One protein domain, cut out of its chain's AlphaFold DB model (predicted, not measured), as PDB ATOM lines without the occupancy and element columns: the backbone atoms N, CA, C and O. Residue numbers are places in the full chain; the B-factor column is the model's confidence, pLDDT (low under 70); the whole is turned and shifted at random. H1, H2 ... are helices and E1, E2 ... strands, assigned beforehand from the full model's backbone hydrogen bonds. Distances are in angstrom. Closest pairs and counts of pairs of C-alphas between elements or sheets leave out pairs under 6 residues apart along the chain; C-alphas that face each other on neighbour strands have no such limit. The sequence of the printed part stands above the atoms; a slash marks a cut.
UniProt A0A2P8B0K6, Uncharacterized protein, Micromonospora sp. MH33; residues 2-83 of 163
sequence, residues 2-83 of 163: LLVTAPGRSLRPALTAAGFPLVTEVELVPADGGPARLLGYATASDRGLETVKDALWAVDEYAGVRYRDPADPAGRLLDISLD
ATOM      1  N   LEU A   2     109.490 115.505 127.682       94.69
ATOM      2  CA  LEU A   2     108.232 116.253 127.756       94.69
ATOM      3  C   LEU A   2     107.359 115.642 128.856       94.69
ATOM      4  O   LEU A   2     107.237 114.421 128.918       94.69
ATOM      5  N   LEU A   3     106.778 116.480 129.709       95.56
ATOM      6  CA  LEU A   3     105.911 116.090 130.818       95.56
ATOM      7  C   LEU A   3     104.650 116.952 130.838       95.56
ATOM      8  O   LEU A   3     104.708 118.145 130.547       95.56
ATOM      9  N   VAL A   4     103.531 116.350 131.244       95.75
ATOM     10  CA  VAL A   4     102.264 117.045 131.495       95.75
ATOM     11  C   VAL A   4     101.766 116.657 132.881       95.75
ATOM     12  O   VAL A   4     101.677 115.473 133.197       95.75
ATOM     13  N   THR A   5     101.444 117.645 133.710       95.94
ATOM     14  CA  THR A   5     100.979 117.446 135.092       95.94
ATOM     15  C   THR A   5      99.890 118.460 135.460       95.94
ATOM     16  O   THR A   5      99.572 119.362 134.684       95.94
ATOM     17  N   ALA A   6      99.288 118.311 136.640       94.81
ATOM     18  CA  ALA A   6      98.500 119.375 137.250       94.81
ATOM     19  C   ALA A   6      99.391 120.599 137.570       94.81
ATOM     20  O   ALA A   6     100.566 120.416 137.904       94.81
ATOM     21  N   PRO A   7      98.860 121.831 137.470       92.12
ATOM     22  CA  PRO A   7      99.593 123.054 137.799       92.12
ATOM     23  C   PRO A   7      99.898 123.168 139.299       92.12
ATOM     24  O   PRO A   7      99.412 122.384 140.115       92.12
ATOM     25  N   GLY A   8     100.695 124.176 139.668       87.06
ATOM     26  CA  GLY A   8     100.969 124.531 141.068       87.06
ATOM     27  C   GLY A   8     102.306 124.039 141.633       87.06
ATOM     28  O   GLY A   8     102.694 124.455 142.722       87.06
ATOM     29  N   ARG A   9     103.057 123.209 140.898       91.12
ATOM     30  CA  ARG A   9     104.447 122.878 141.243       91.12
ATOM     31  C   ARG A   9     105.335 122.927 140.010       91.12
ATOM     32  O   ARG A   9     105.129 122.154 139.081       91.12
ATOM     33  N   SER A  10     106.360 123.776 140.051       93.50
ATOM     34  CA  SER A  10     107.397 123.793 139.018       93.50
ATOM     35  C   SER A  10     108.113 122.439 138.958       93.50
ATOM     36  O   SER A  10     108.541 121.882 139.975       93.50
ATOM     37  N   LEU A  11     108.231 121.909 137.747       94.88
ATOM     38  CA  LEU A  11     109.012 120.739 137.366       94.88
ATOM     39  C   LEU A  11     110.504 121.067 137.218       94.88
ATOM     40  O   LEU A  11     111.330 120.156 137.297       94.88
ATOM     41  N   ARG A  12     110.870 122.344 137.040       94.38
ATOM     42  CA  ARG A  12     112.251 122.798 136.828       94.38
ATOM     43  C   ARG A  12     113.242 122.240 137.848       94.38
ATOM     44  O   ARG A  12     114.225 121.666 137.390       94.38
ATOM     45  N   PRO A  13     113.022 122.308 139.179       94.94
ATOM     46  CA  PRO A  13     113.997 121.773 140.130       94.94
ATOM     47  C   PRO A  13     114.272 120.278 139.922       94.94
ATOM     48  O   PRO A  13     115.423 119.852 139.957       94.94
ATOM     49  N   ALA A  14     113.228 119.488 139.646       95.19
ATOM     50  CA  ALA A  14     113.358 118.052 139.417       95.19
ATOM     51  C   ALA A  14     114.045 117.743 138.076       95.19
ATOM     52  O   ALA A  14     114.914 116.879 138.011       95.19
ATOM     53  N   LEU A  15     113.692 118.471 137.015       95.31
ATOM     54  CA  LEU A  15     114.270 118.290 135.681       95.31
ATOM     55  C   LEU A  15     115.741 118.730 135.630       95.31
ATOM     56  O   LEU A  15     116.566 118.046 135.031       95.31
ATOM     57  N   THR A  16     116.099 119.816 136.316       95.25
ATOM     58  CA  THR A  16     117.497 120.241 136.451       95.25
ATOM     59  C   THR A  16     118.304 119.250 137.291       95.25
ATOM     60  O   THR A  16     119.409 118.891 136.891       95.25
ATOM     61  N   ALA A  17     117.751 118.730 138.395       96.00
ATOM     62  CA  ALA A  17     118.402 117.675 139.181       96.00
ATOM     63  C   ALA A  17     118.600 116.372 138.381       96.00
ATOM     64  O   ALA A  17     119.568 115.652 138.609       96.00
ATOM     65  N   ALA A  18     117.727 116.098 137.408       96.12
ATOM     66  CA  ALA A  18     117.866 114.988 136.464       96.12
ATOM     67  C   ALA A  18     118.896 115.243 135.339       96.12
ATOM     68  O   ALA A  18     119.043 114.410 134.447       96.12
ATOM     69  N   GLY A  19     119.613 116.374 135.366       96.50
ATOM     70  CA  GLY A  19     120.700 116.682 134.434       96.50
ATOM     71  C   GLY A  19     120.283 117.443 133.176       96.50
ATOM     72  O   GLY A  19     121.099 117.586 132.267       96.50
ATOM     73  N   PHE A  20     119.050 117.955 133.093       96.31
ATOM     74  CA  PHE A  20     118.638 118.796 131.967       96.31
ATOM     75  C   PHE A  20     118.987 120.273 132.222       96.31
ATOM     76  O   PHE A  20     118.390 120.898 133.105       96.31
ATOM     77  N   PRO A  21     119.912 120.872 131.447       94.19
ATOM     78  CA  PRO A  21     120.346 122.251 131.672       94.19
ATOM     79  C   PRO A  21     119.323 123.288 131.194       94.19
ATOM     80  O   PRO A  21     119.333 124.421 131.668       94.19
ATOM     81  N   LEU A  22     118.442 122.921 130.258       96.31
ATOM     82  CA  LEU A  22     117.428 123.807 129.701       96.31
ATOM     83  C   LEU A  22     116.046 123.249 130.013       96.31
ATOM     84  O   LEU A  22     115.710 122.138 129.603       96.31
ATOM     85  N   VAL A  23     115.243 124.041 130.719       96.56
ATOM     86  CA  VAL A  23     113.857 123.713 131.057       96.56
ATOM     87  C   VAL A  23     112.973 124.909 130.733       96.56
ATOM     88  O   VAL A  23     113.338 126.044 131.045       96.56
ATOM     89  N   THR A  24     111.813 124.651 130.139       96.44
ATOM     90  CA  THR A  24     110.721 125.616 129.988       96.44
ATOM     91  C   THR A  24     109.425 125.012 130.495       96.44
ATOM     92  O   THR A  24     109.191 123.807 130.376       96.44
ATOM     93  N   GLU A  25     108.569 125.878 131.017       96.81
ATOM     94  CA  GLU A  25     107.270 125.525 131.567       96.81
ATOM     95  C   GLU A  25     106.213 126.464 131.002       96.81
ATOM     96  O   GLU A  25     106.476 127.654 130.837       96.81
ATOM     97  N   VAL A  26     105.044 125.924 130.676       95.69
ATOM     98  CA  VAL A  26     103.876 126.698 130.245       95.69
ATOM     99  C   VAL A  26     102.642 126.047 130.839       95.69
ATOM    100  O   VAL A  26     102.482 124.828 130.760       95.69
ATOM    101  N   GLU A  27     101.757 126.840 131.424       95.94
ATOM    102  CA  GLU A  27     100.446 126.353 131.821       95.94
ATOM    103  C   GLU A  27      99.440 126.552 130.687       95.94
ATOM    104  O   GLU A  27      99.289 127.646 130.146       95.94
ATOM    105  N   LEU A  28      98.759 125.469 130.333       94.75
ATOM    106  CA  LEU A  28      97.683 125.402 129.359       94.75
ATOM    107  C   LEU A  28      96.362 125.588 130.103       94.75
ATOM    108  O   LEU A  28      96.004 124.749 130.934       94.75
ATOM    109  N   VAL A  29      95.654 126.678 129.824       95.25
ATOM    110  CA  VAL A  29      94.385 127.035 130.466       95.25
ATOM    111  C   VAL A  29      93.248 126.887 129.450       95.25
ATOM    112  O   VAL A  29      93.160 127.706 128.533       95.25
ATOM    113  N   PRO A  30      92.391 125.858 129.577       93.69
ATOM    114  CA  PRO A  30      91.240 125.672 128.699       93.69
ATOM    115  C   PRO A  30      90.241 126.834 128.780       93.69
ATOM    116  O   PRO A  30      89.931 127.331 129.865       93.69
ATOM    117  N   ALA A  31      89.711 127.258 127.634       89.88
ATOM    118  CA  ALA A  31      88.712 128.322 127.533       89.88
ATOM    119  C   ALA A  31      87.314 127.875 127.999       89.88
ATOM    120  O   ALA A  31      86.496 128.707 128.379       89.88
ATOM    121  N   ASP A  32      87.056 126.567 127.999       90.00
ATOM    122  CA  ASP A  32      85.801 125.939 128.435       90.00
ATOM    123  C   ASP A  32      85.677 125.801 129.966       90.00
ATOM    124  O   ASP A  32      84.694 125.256 130.466       90.00
ATOM    125  N   GLY A  33      86.664 126.297 130.721       89.19
ATOM    126  CA  GLY A  33      86.707 126.204 132.181       89.19
ATOM    127  C   GLY A  33      87.218 124.860 132.707       89.19
ATOM    128  O   GLY A  33      87.195 124.631 133.918       89.19
ATOM    129  N   GLY A  34      87.701 123.977 131.828       92.56
ATOM    130  CA  GLY A  34      88.357 122.738 132.217       92.56
ATOM    131  C   GLY A  34      89.631 122.957 133.053       92.56
ATOM    132  O   GLY A  34      90.212 124.046 133.083       92.56
ATOM    133  N   PRO A  35      90.114 121.912 133.747       94.25
ATOM    134  CA  PRO A  35      91.297 122.022 134.590       94.25
ATOM    135  C   PRO A  35      92.553 122.324 133.768       94.25
ATOM    136  O   PRO A  35      92.900 121.571 132.852       94.25
ATOM    137  N   ALA A  36      93.283 123.369 134.163       95.56
ATOM    138  CA  ALA A  36      94.568 123.714 133.566       95.56
ATOM    139  C   ALA A  36      95.594 122.572 133.691       95.56
ATOM    140  O   ALA A  36      95.487 121.690 134.551       95.56
ATOM    141  N   ARG A  37      96.601 122.580 132.815       96.44
ATOM    142  CA  ARG A  37      97.711 121.618 132.809       96.44
ATOM    143  C   ARG A  37      99.041 122.341 132.720       96.44
ATOM    144  O   ARG A  37      99.176 123.271 131.941       96.44
ATOM    145  N   LEU A  38     100.033 121.877 133.465       97.00
ATOM    146  CA  LEU A  38     101.410 122.334 133.332       97.00
ATOM    147  C   LEU A  38     102.143 121.439 132.333       97.00
ATOM    148  O   LEU A  38     102.266 120.233 132.549       97.00
ATOM    149  N   LEU A  39     102.640 122.048 131.262       96.31
ATOM    150  CA  LEU A  39     103.542 121.440 130.299       96.31
ATOM    151  C   LEU A  39     104.982 121.791 130.680       96.31
ATOM    152  O   LEU A  39     105.344 122.966 130.721       96.31
ATOM    153  N   GLY A  40     105.808 120.780 130.932       96.75
ATOM    154  CA  GLY A  40     107.245 120.938 131.149       96.75
ATOM    155  C   GLY A  40     108.038 120.298 130.021       96.75
ATOM    156  O   GLY A  40     107.859 119.115 129.728       96.75
ATOM    157  N   TYR A  41     108.950 121.052 129.412       97.56
ATOM    158  CA  TYR A  41     109.909 120.525 128.448       97.56
ATOM    159  C   TYR A  41     111.332 120.751 128.940       97.56
ATOM    160  O   TYR A  41     111.688 121.851 129.358       97.56
ATOM    161  N   ALA A  42     112.147 119.702 128.866       97.19
ATOM    162  CA  ALA A  42     113.535 119.717 129.292       97.19
ATOM    163  C   ALA A  42     114.457 119.101 128.239       97.19
ATOM    164  O   ALA A  42     114.141 118.068 127.639       97.19
ATOM    165  N   THR A  43     115.605 119.730 128.011       97.56
ATOM    166  CA  THR A  43     116.555 119.335 126.971       97.56
ATOM    167  C   THR A  43     117.973 119.793 127.305       97.56
ATOM    168  O   THR A  43     118.178 120.672 128.140       97.56
ATOM    169  N   ALA A  44     118.959 119.197 126.636       96.25
ATOM    170  CA  ALA A  44     120.331 119.702 126.583       96.25
ATOM    171  C   ALA A  44     120.623 120.490 125.289       96.25
ATOM    172  O   ALA A  44     121.733 120.971 125.103       96.25
ATOM    173  N   SER A  45     119.645 120.606 124.384       96.12
ATOM    174  CA  SER A  45     119.801 121.230 123.067       96.12
ATOM    175  C   SER A  45     119.067 122.568 122.991       96.12
ATOM    176  O   SER A  45     117.837 122.588 123.067       96.12
ATOM    177  N   ASP A  46     119.798 123.663 122.752       93.69
ATOM    178  CA  ASP A  46     119.196 124.979 122.489       93.69
ATOM    179  C   ASP A  46     118.241 124.919 121.281       93.69
ATOM    180  O   ASP A  46     117.104 125.373 121.368       93.69
ATOM    181  N   ARG A  47     118.638 124.228 120.199       94.75
ATOM    182  CA  ARG A  47     117.795 123.986 119.008       94.75
ATOM    183  C   ARG A  47     116.479 123.285 119.367       94.75
ATOM    184  O   ARG A  47     115.426 123.618 118.825       94.75
ATOM    185  N   GLY A  48     116.532 122.295 120.261       95.94
ATOM    186  CA  GLY A  48     115.343 121.576 120.722       95.94
ATOM    187  C   GLY A  48     114.399 122.471 121.524       95.94
ATOM    188  O   GLY A  48     113.188 122.419 121.318       95.94
ATOM    189  N   LEU A  49     114.951 123.328 122.390       96.25
ATOM    190  CA  LEU A  49     114.172 124.318 123.134       96.25
ATOM    191  C   LEU A  49     113.499 125.319 122.189       96.25
ATOM    192  O   LEU A  49     112.297 125.540 122.309       96.25
ATOM    193  N   GLU A  50     114.249 125.875 121.235       95.25
ATOM    194  CA  GLU A  50     113.710 126.774 120.209       95.25
ATOM    195  C   GLU A  50     112.568 126.115 119.435       95.25
ATOM    196  O   GLU A  50     111.485 126.681 119.352       95.25
ATOM    197  N   THR A  51     112.766 124.881 118.965       95.62
ATOM    198  CA  THR A  51     111.747 124.144 118.203       95.62
ATOM    199  C   THR A  51     110.446 123.984 118.989       95.62
ATOM    200  O   THR A  51     109.365 124.185 118.441       95.62
ATOM    201  N   VAL A  52     110.524 123.646 120.281       95.44
ATOM    202  CA  VAL A  52     109.328 123.524 121.129       95.44
ATOM    203  C   VAL A  52     108.666 124.878 121.357       95.44
ATOM    204  O   VAL A  52     107.444 124.972 121.302       95.44
ATOM    205  N   LYS A  53     109.447 125.936 121.586       95.31
ATOM    206  CA  LYS A  53     108.913 127.290 121.757       95.31
ATOM    207  C   LYS A  53     108.215 127.794 120.499       95.31
ATOM    208  O   LYS A  53     107.131 128.359 120.602       95.31
ATOM    209  N   ASP A  54     108.799 127.555 119.334       93.81
ATOM    210  CA  ASP A  54     108.184 127.890 118.055       93.81
ATOM    211  C   ASP A  54     106.893 127.099 117.848       93.81
ATOM    212  O   ASP A  54     105.872 127.692 117.510       93.81
ATOM    213  N   ALA A  55     106.900 125.796 118.141       92.56
ATOM    214  CA  ALA A  55     105.706 124.962 118.045       92.56
ATOM    215  C   ALA A  55     104.577 125.441 118.969       92.56
ATOM    216  O   ALA A  55     103.431 125.471 118.538       92.56
ATOM    217  N   LEU A  56     104.884 125.861 120.204       91.62
ATOM    218  CA  LEU A  56     103.886 126.390 121.141       91.62
ATOM    219  C   LEU A  56     103.178 127.629 120.591       91.62
ATOM    220  O   LEU A  56     101.965 127.752 120.716       91.62
ATOM    221  N   TRP A  57     103.909 128.545 119.967       91.31
ATOM    222  CA  TRP A  57     103.319 129.768 119.423       91.31
ATOM    223  C   TRP A  57     102.783 129.622 117.994       91.31
ATOM    224  O   TRP A  57     102.118 130.527 117.502       91.31
ATOM    225  N   ALA A  58     103.064 128.499 117.330       88.31
ATOM    226  CA  ALA A  58     102.507 128.146 116.026       88.31
ATOM    227  C   ALA A  58     101.184 127.367 116.118       88.31
ATOM    228  O   ALA A  58     100.625 127.002 115.083       88.31
ATOM    229  N   VAL A  59     100.693 127.089 117.332       81.81
ATOM    230  CA  VAL A  59      99.357 126.518 117.544       81.81
ATOM    231  C   VAL A  59      98.297 127.523 117.087       81.81
ATOM    232  O   VAL A  59      98.463 128.729 117.255       81.81
ATOM    233  N   ASP A  60      97.214 127.012 116.505       73.25
ATOM    234  CA  ASP A  60      96.074 127.817 116.078       73.25
ATOM    235  C   ASP A  60      95.439 128.562 117.271       73.25
ATOM    236  O   ASP A  60      95.198 127.973 118.329       73.25
ATOM    237  N   GLU A  61      95.140 129.849 117.089       66.56
ATOM    238  CA  GLU A  61      94.470 130.707 118.077       66.56
ATOM    239  C   GLU A  61      93.099 130.140 118.500       66.56
ATOM    240  O   GLU A  61      92.648 130.352 119.628       66.56
ATOM    241  N   TYR A  62      92.467 129.336 117.636       59.88
ATOM    242  CA  TYR A  62      91.187 128.671 117.898       59.88
ATOM    243  C   TYR A  62      91.303 127.346 118.663       59.88
ATOM    244  O   TYR A  62      90.298 126.662 118.856       59.88
ATOM    245  N   ALA A  63      92.488 126.975 119.159       72.69
ATOM    246  CA  ALA A  63      92.691 125.734 119.913       72.69
ATOM    247  C   ALA A  63      91.942 125.677 121.264       72.69
ATOM    248  O   ALA A  63      92.010 124.664 121.960       72.69
ATOM    249  N   GLY A  64      91.240 126.747 121.662       85.50
ATOM    250  CA  GLY A  64      90.443 126.786 122.891       85.50
ATOM    251  C   GLY A  64      91.293 126.752 124.163       85.50
ATOM    252  O   GLY A  64      90.806 126.361 125.220       85.50
ATOM    253  N   VAL A  65      92.566 127.141 124.068       91.19
ATOM    254  CA  VAL A  65      93.529 127.147 125.172       91.19
ATOM    255  C   VAL A  65      94.274 128.477 125.176       91.19
ATOM    256  O   VAL A  65      94.672 128.979 124.131       91.19
ATOM    257  N   ARG A  66      94.488 129.030 126.369       92.94
ATOM    258  CA  ARG A  66      95.385 130.164 126.614       92.94
ATOM    259  C   ARG A  66      96.625 129.709 127.361       92.94
ATOM    260  O   ARG A  66      96.588 128.720 128.094       92.94
ATOM    261  N   TYR A  67      97.707 130.458 127.217       93.88
ATOM    262  CA  TYR A  67      98.918 130.230 127.991       93.88
ATOM    263  C   TYR A  67      98.929 131.068 129.257       93.88
ATOM    264  O   TYR A  67      98.482 132.209 129.277       93.88
ATOM    265  N   ARG A  68      99.475 130.498 130.322       93.94
ATOM    266  CA  ARG A  68      99.860 131.219 131.526       93.94
ATOM    267  C   ARG A  68     101.302 130.875 131.844       93.94
ATOM    268  O   ARG A  68     101.714 129.720 131.728       93.94
ATOM    269  N   ASP A  69     102.062 131.887 132.222       92.44
ATOM    270  CA  ASP A  69     103.414 131.691 132.719       92.44
ATOM    271  C   ASP A  69     103.354 131.270 134.196       92.44
ATOM    272  O   ASP A  69     102.872 132.054 135.015       92.44
ATOM    273  N   PRO A  70     103.805 130.058 134.569       91.94
ATOM    274  CA  PRO A  70     103.800 129.636 135.967       91.94
ATOM    275  C   PRO A  70     104.745 130.458 136.859       91.94
ATOM    276  O   PRO A  70     104.613 130.398 138.081       91.94
ATOM    277  N   ALA A  71     105.684 131.220 136.283       87.06
ATOM    278  CA  ALA A  71     106.537 132.142 137.027       87.06
ATOM    279  C   ALA A  71     105.928 133.548 137.185       87.06
ATOM    280  O   ALA A  71     106.429 134.316 138.005       87.06
ATOM    281  N   ASP A  72     104.859 133.891 136.450       88.31
ATOM    282  CA  ASP A  72     104.196 135.195 136.566       88.31
ATOM    283  C   ASP A  72     103.244 135.208 137.776       88.31
ATOM    284  O   ASP A  72     102.176 134.587 137.726       88.31
ATOM    285  N   PRO A  73     103.555 135.953 138.855       83.31
ATOM    286  CA  PRO A  73     102.702 136.006 140.040       83.31
ATOM    287  C   PRO A  73     101.340 136.653 139.763       83.31
ATOM    288  O   PRO A  73     100.387 136.406 140.500       83.31
ATOM    289  N   ALA A  74     101.219 137.469 138.709       86.31
ATOM    290  CA  ALA A  74      99.938 138.031 138.297       86.31
ATOM    291  C   ALA A  74      99.052 137.001 137.573       86.31
ATOM    292  O   ALA A  74      97.879 137.279 137.327       86.31
ATOM    293  N   GLY A  75      99.599 135.833 137.211       88.50
ATOM    294  CA  GLY A  75      98.864 134.733 136.594       88.50
ATOM    295  C   GLY A  75      98.167 135.117 135.291       88.50
ATOM    296  O   GLY A  75      97.081 134.605 135.007       88.50
ATOM    297  N   ARG A  76      98.753 136.046 134.525       90.44
ATOM    298  CA  ARG A  76      98.124 136.608 133.327       90.44
ATOM    299  C   ARG A  76      97.946 135.537 132.258       90.44
ATOM    300  O   ARG A  76      98.850 134.745 131.998       90.44
ATOM    301  N   LEU A  77      96.768 135.546 131.640       92.56
ATOM    302  CA  LEU A  77      96.476 134.708 130.488       92.56
ATOM    303  C   LEU A  77      96.963 135.400 129.217       92.56
ATOM    304  O   LEU A  77      96.820 136.613 129.065       92.56
ATOM    305  N   LEU A  78      97.526 134.606 128.322       90.75
ATOM    306  CA  LEU A  78      98.080 135.016 127.047       90.75
ATOM    307  C   LEU A  78      97.337 134.261 125.951       90.75
ATOM    308  O   LEU A  78      97.268 133.027 125.975       90.75
ATOM    309  N   ASP A  79      96.780 135.005 125.004       90.12
ATOM    310  CA  ASP A  79      96.235 134.424 123.784       90.12
ATOM    311  C   ASP A  79      97.379 133.895 122.910       90.12
ATOM    312  O   ASP A  79      98.469 134.476 122.858       90.12
ATOM    313  N   ILE A  80      97.143 132.764 122.248       88.12
ATOM    314  CA  ILE A  80      98.131 132.140 121.370       88.12
ATOM    315  C   ILE A  80      98.152 132.915 120.053       88.12
ATOM    316  O   ILE A  80      97.126 133.059 119.398       88.12
ATOM    317  N   SER A  81      99.325 133.411 119.671       86.19
ATOM    318  CA  SER A  81      99.538 134.138 118.420       86.19
ATOM    319  C   SER A  81     100.951 133.898 117.899       86.19
ATOM    320  O   SER A  81     101.915 133.832 118.669       86.19
ATOM    321  N   LEU A  82     101.096 133.861 116.572       85.56
ATOM    322  CA  LEU A  82     102.407 133.861 115.921       85.56
ATOM    323  C   LEU A  82     103.226 135.099 116.297       85.56
ATOM    324  O   LEU A  82     104.454 135.011 116.380       85.56
ATOM    325  N   ASP A  83     102.550 136.214 116.573       84.88
ATOM    326  CA  ASP A  83     103.134 137.449 117.072       84.88
ATOM    327  C   ASP A  83     102.573 137.806 118.462       84.88
ATOM    328  O   ASP A  83     101.574 138.526 118.565       84.88
TER     329      ASP A  83
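This is residues 2 to 83 of the 163 residues of an uncharacterized protein of Micromonospora sp. MH33 (UniProt A0A2P8B0K6). A strongly twisted antiparallel sheet of four strands has one helix over each face: short H1 over one end of the E2 and E3 hairpin, and longer H2 along the strands on the opposite face. After E4 a last stretch with no named element, residues 69 to 83, loops out and folds back, with residues 77 to 78 pairing beside E4. The printed part has 82 residues, with named elements in the order E1, H1, E2, E3, H2, E4 and the sheet order E1, E3, E2, E4. The class is mixed, helices and strands. The whole is compact, with a radius of gyration of the C-alphas of 12.8 A and spans of 36 by 26 by 20 A.

E1, residues 2 to 5, begins at C-alpha 2 at (108.232, 116.253, 127.756). H1 is residues 12 to 17. E2, residues 22 to 30, is 26.3 A long and runs from C-alpha 22 at (117.428, 123.807, 129.701) to C-alpha 30 at (91.240, 125.672, 128.699). E3, residues 37 to 43, is 19.9 A long. H2, residues 46 to 57, is 16.9 A long. E4, residues 65 to 68, ends at C-alpha 68 at (99.860, 131.219, 131.526).

E1 is an edge strand, antiparallel to E3 at 156 degrees, with N 3 and O 40 2.8 A apart, within hydrogen-bond range. H1 is on the sheet at a height of 8.9 A, slantwise to the strands at 34 degrees to E2 on the local plane; its closest C-alphas to E2 are those of Arg 12 and Val 23, 6.1 A apart. E2 and E3 are a hairpin, antiparallel at 161 degrees, with N 24 and O 41 2.9 A apart, within hydrogen-bond range. H2 is on the opposite face at a height of 9.1 A, along the strands at 9 degrees to E2 on the local plane; its closest C-alphas to E3 are those of Leu 49 and Thr 43, 6.7 A apart. H1 and H2 are apart. E4, the other edge strand, is antiparallel to E2 at 132 degrees, with N 29 and O 66 2.8 A apart, within hydrogen-bond range. In H1 and H2 every O i to N i+4 pair is within hydrogen-bond range.

The two C-alphas farthest apart are those of Gly 19 and Asp 32, 36.6 A. The printed part has no cut, and no link between named elements is long. The model's mean pLDDT over the printed part is 91.8; residues 61 to 62 are under 70.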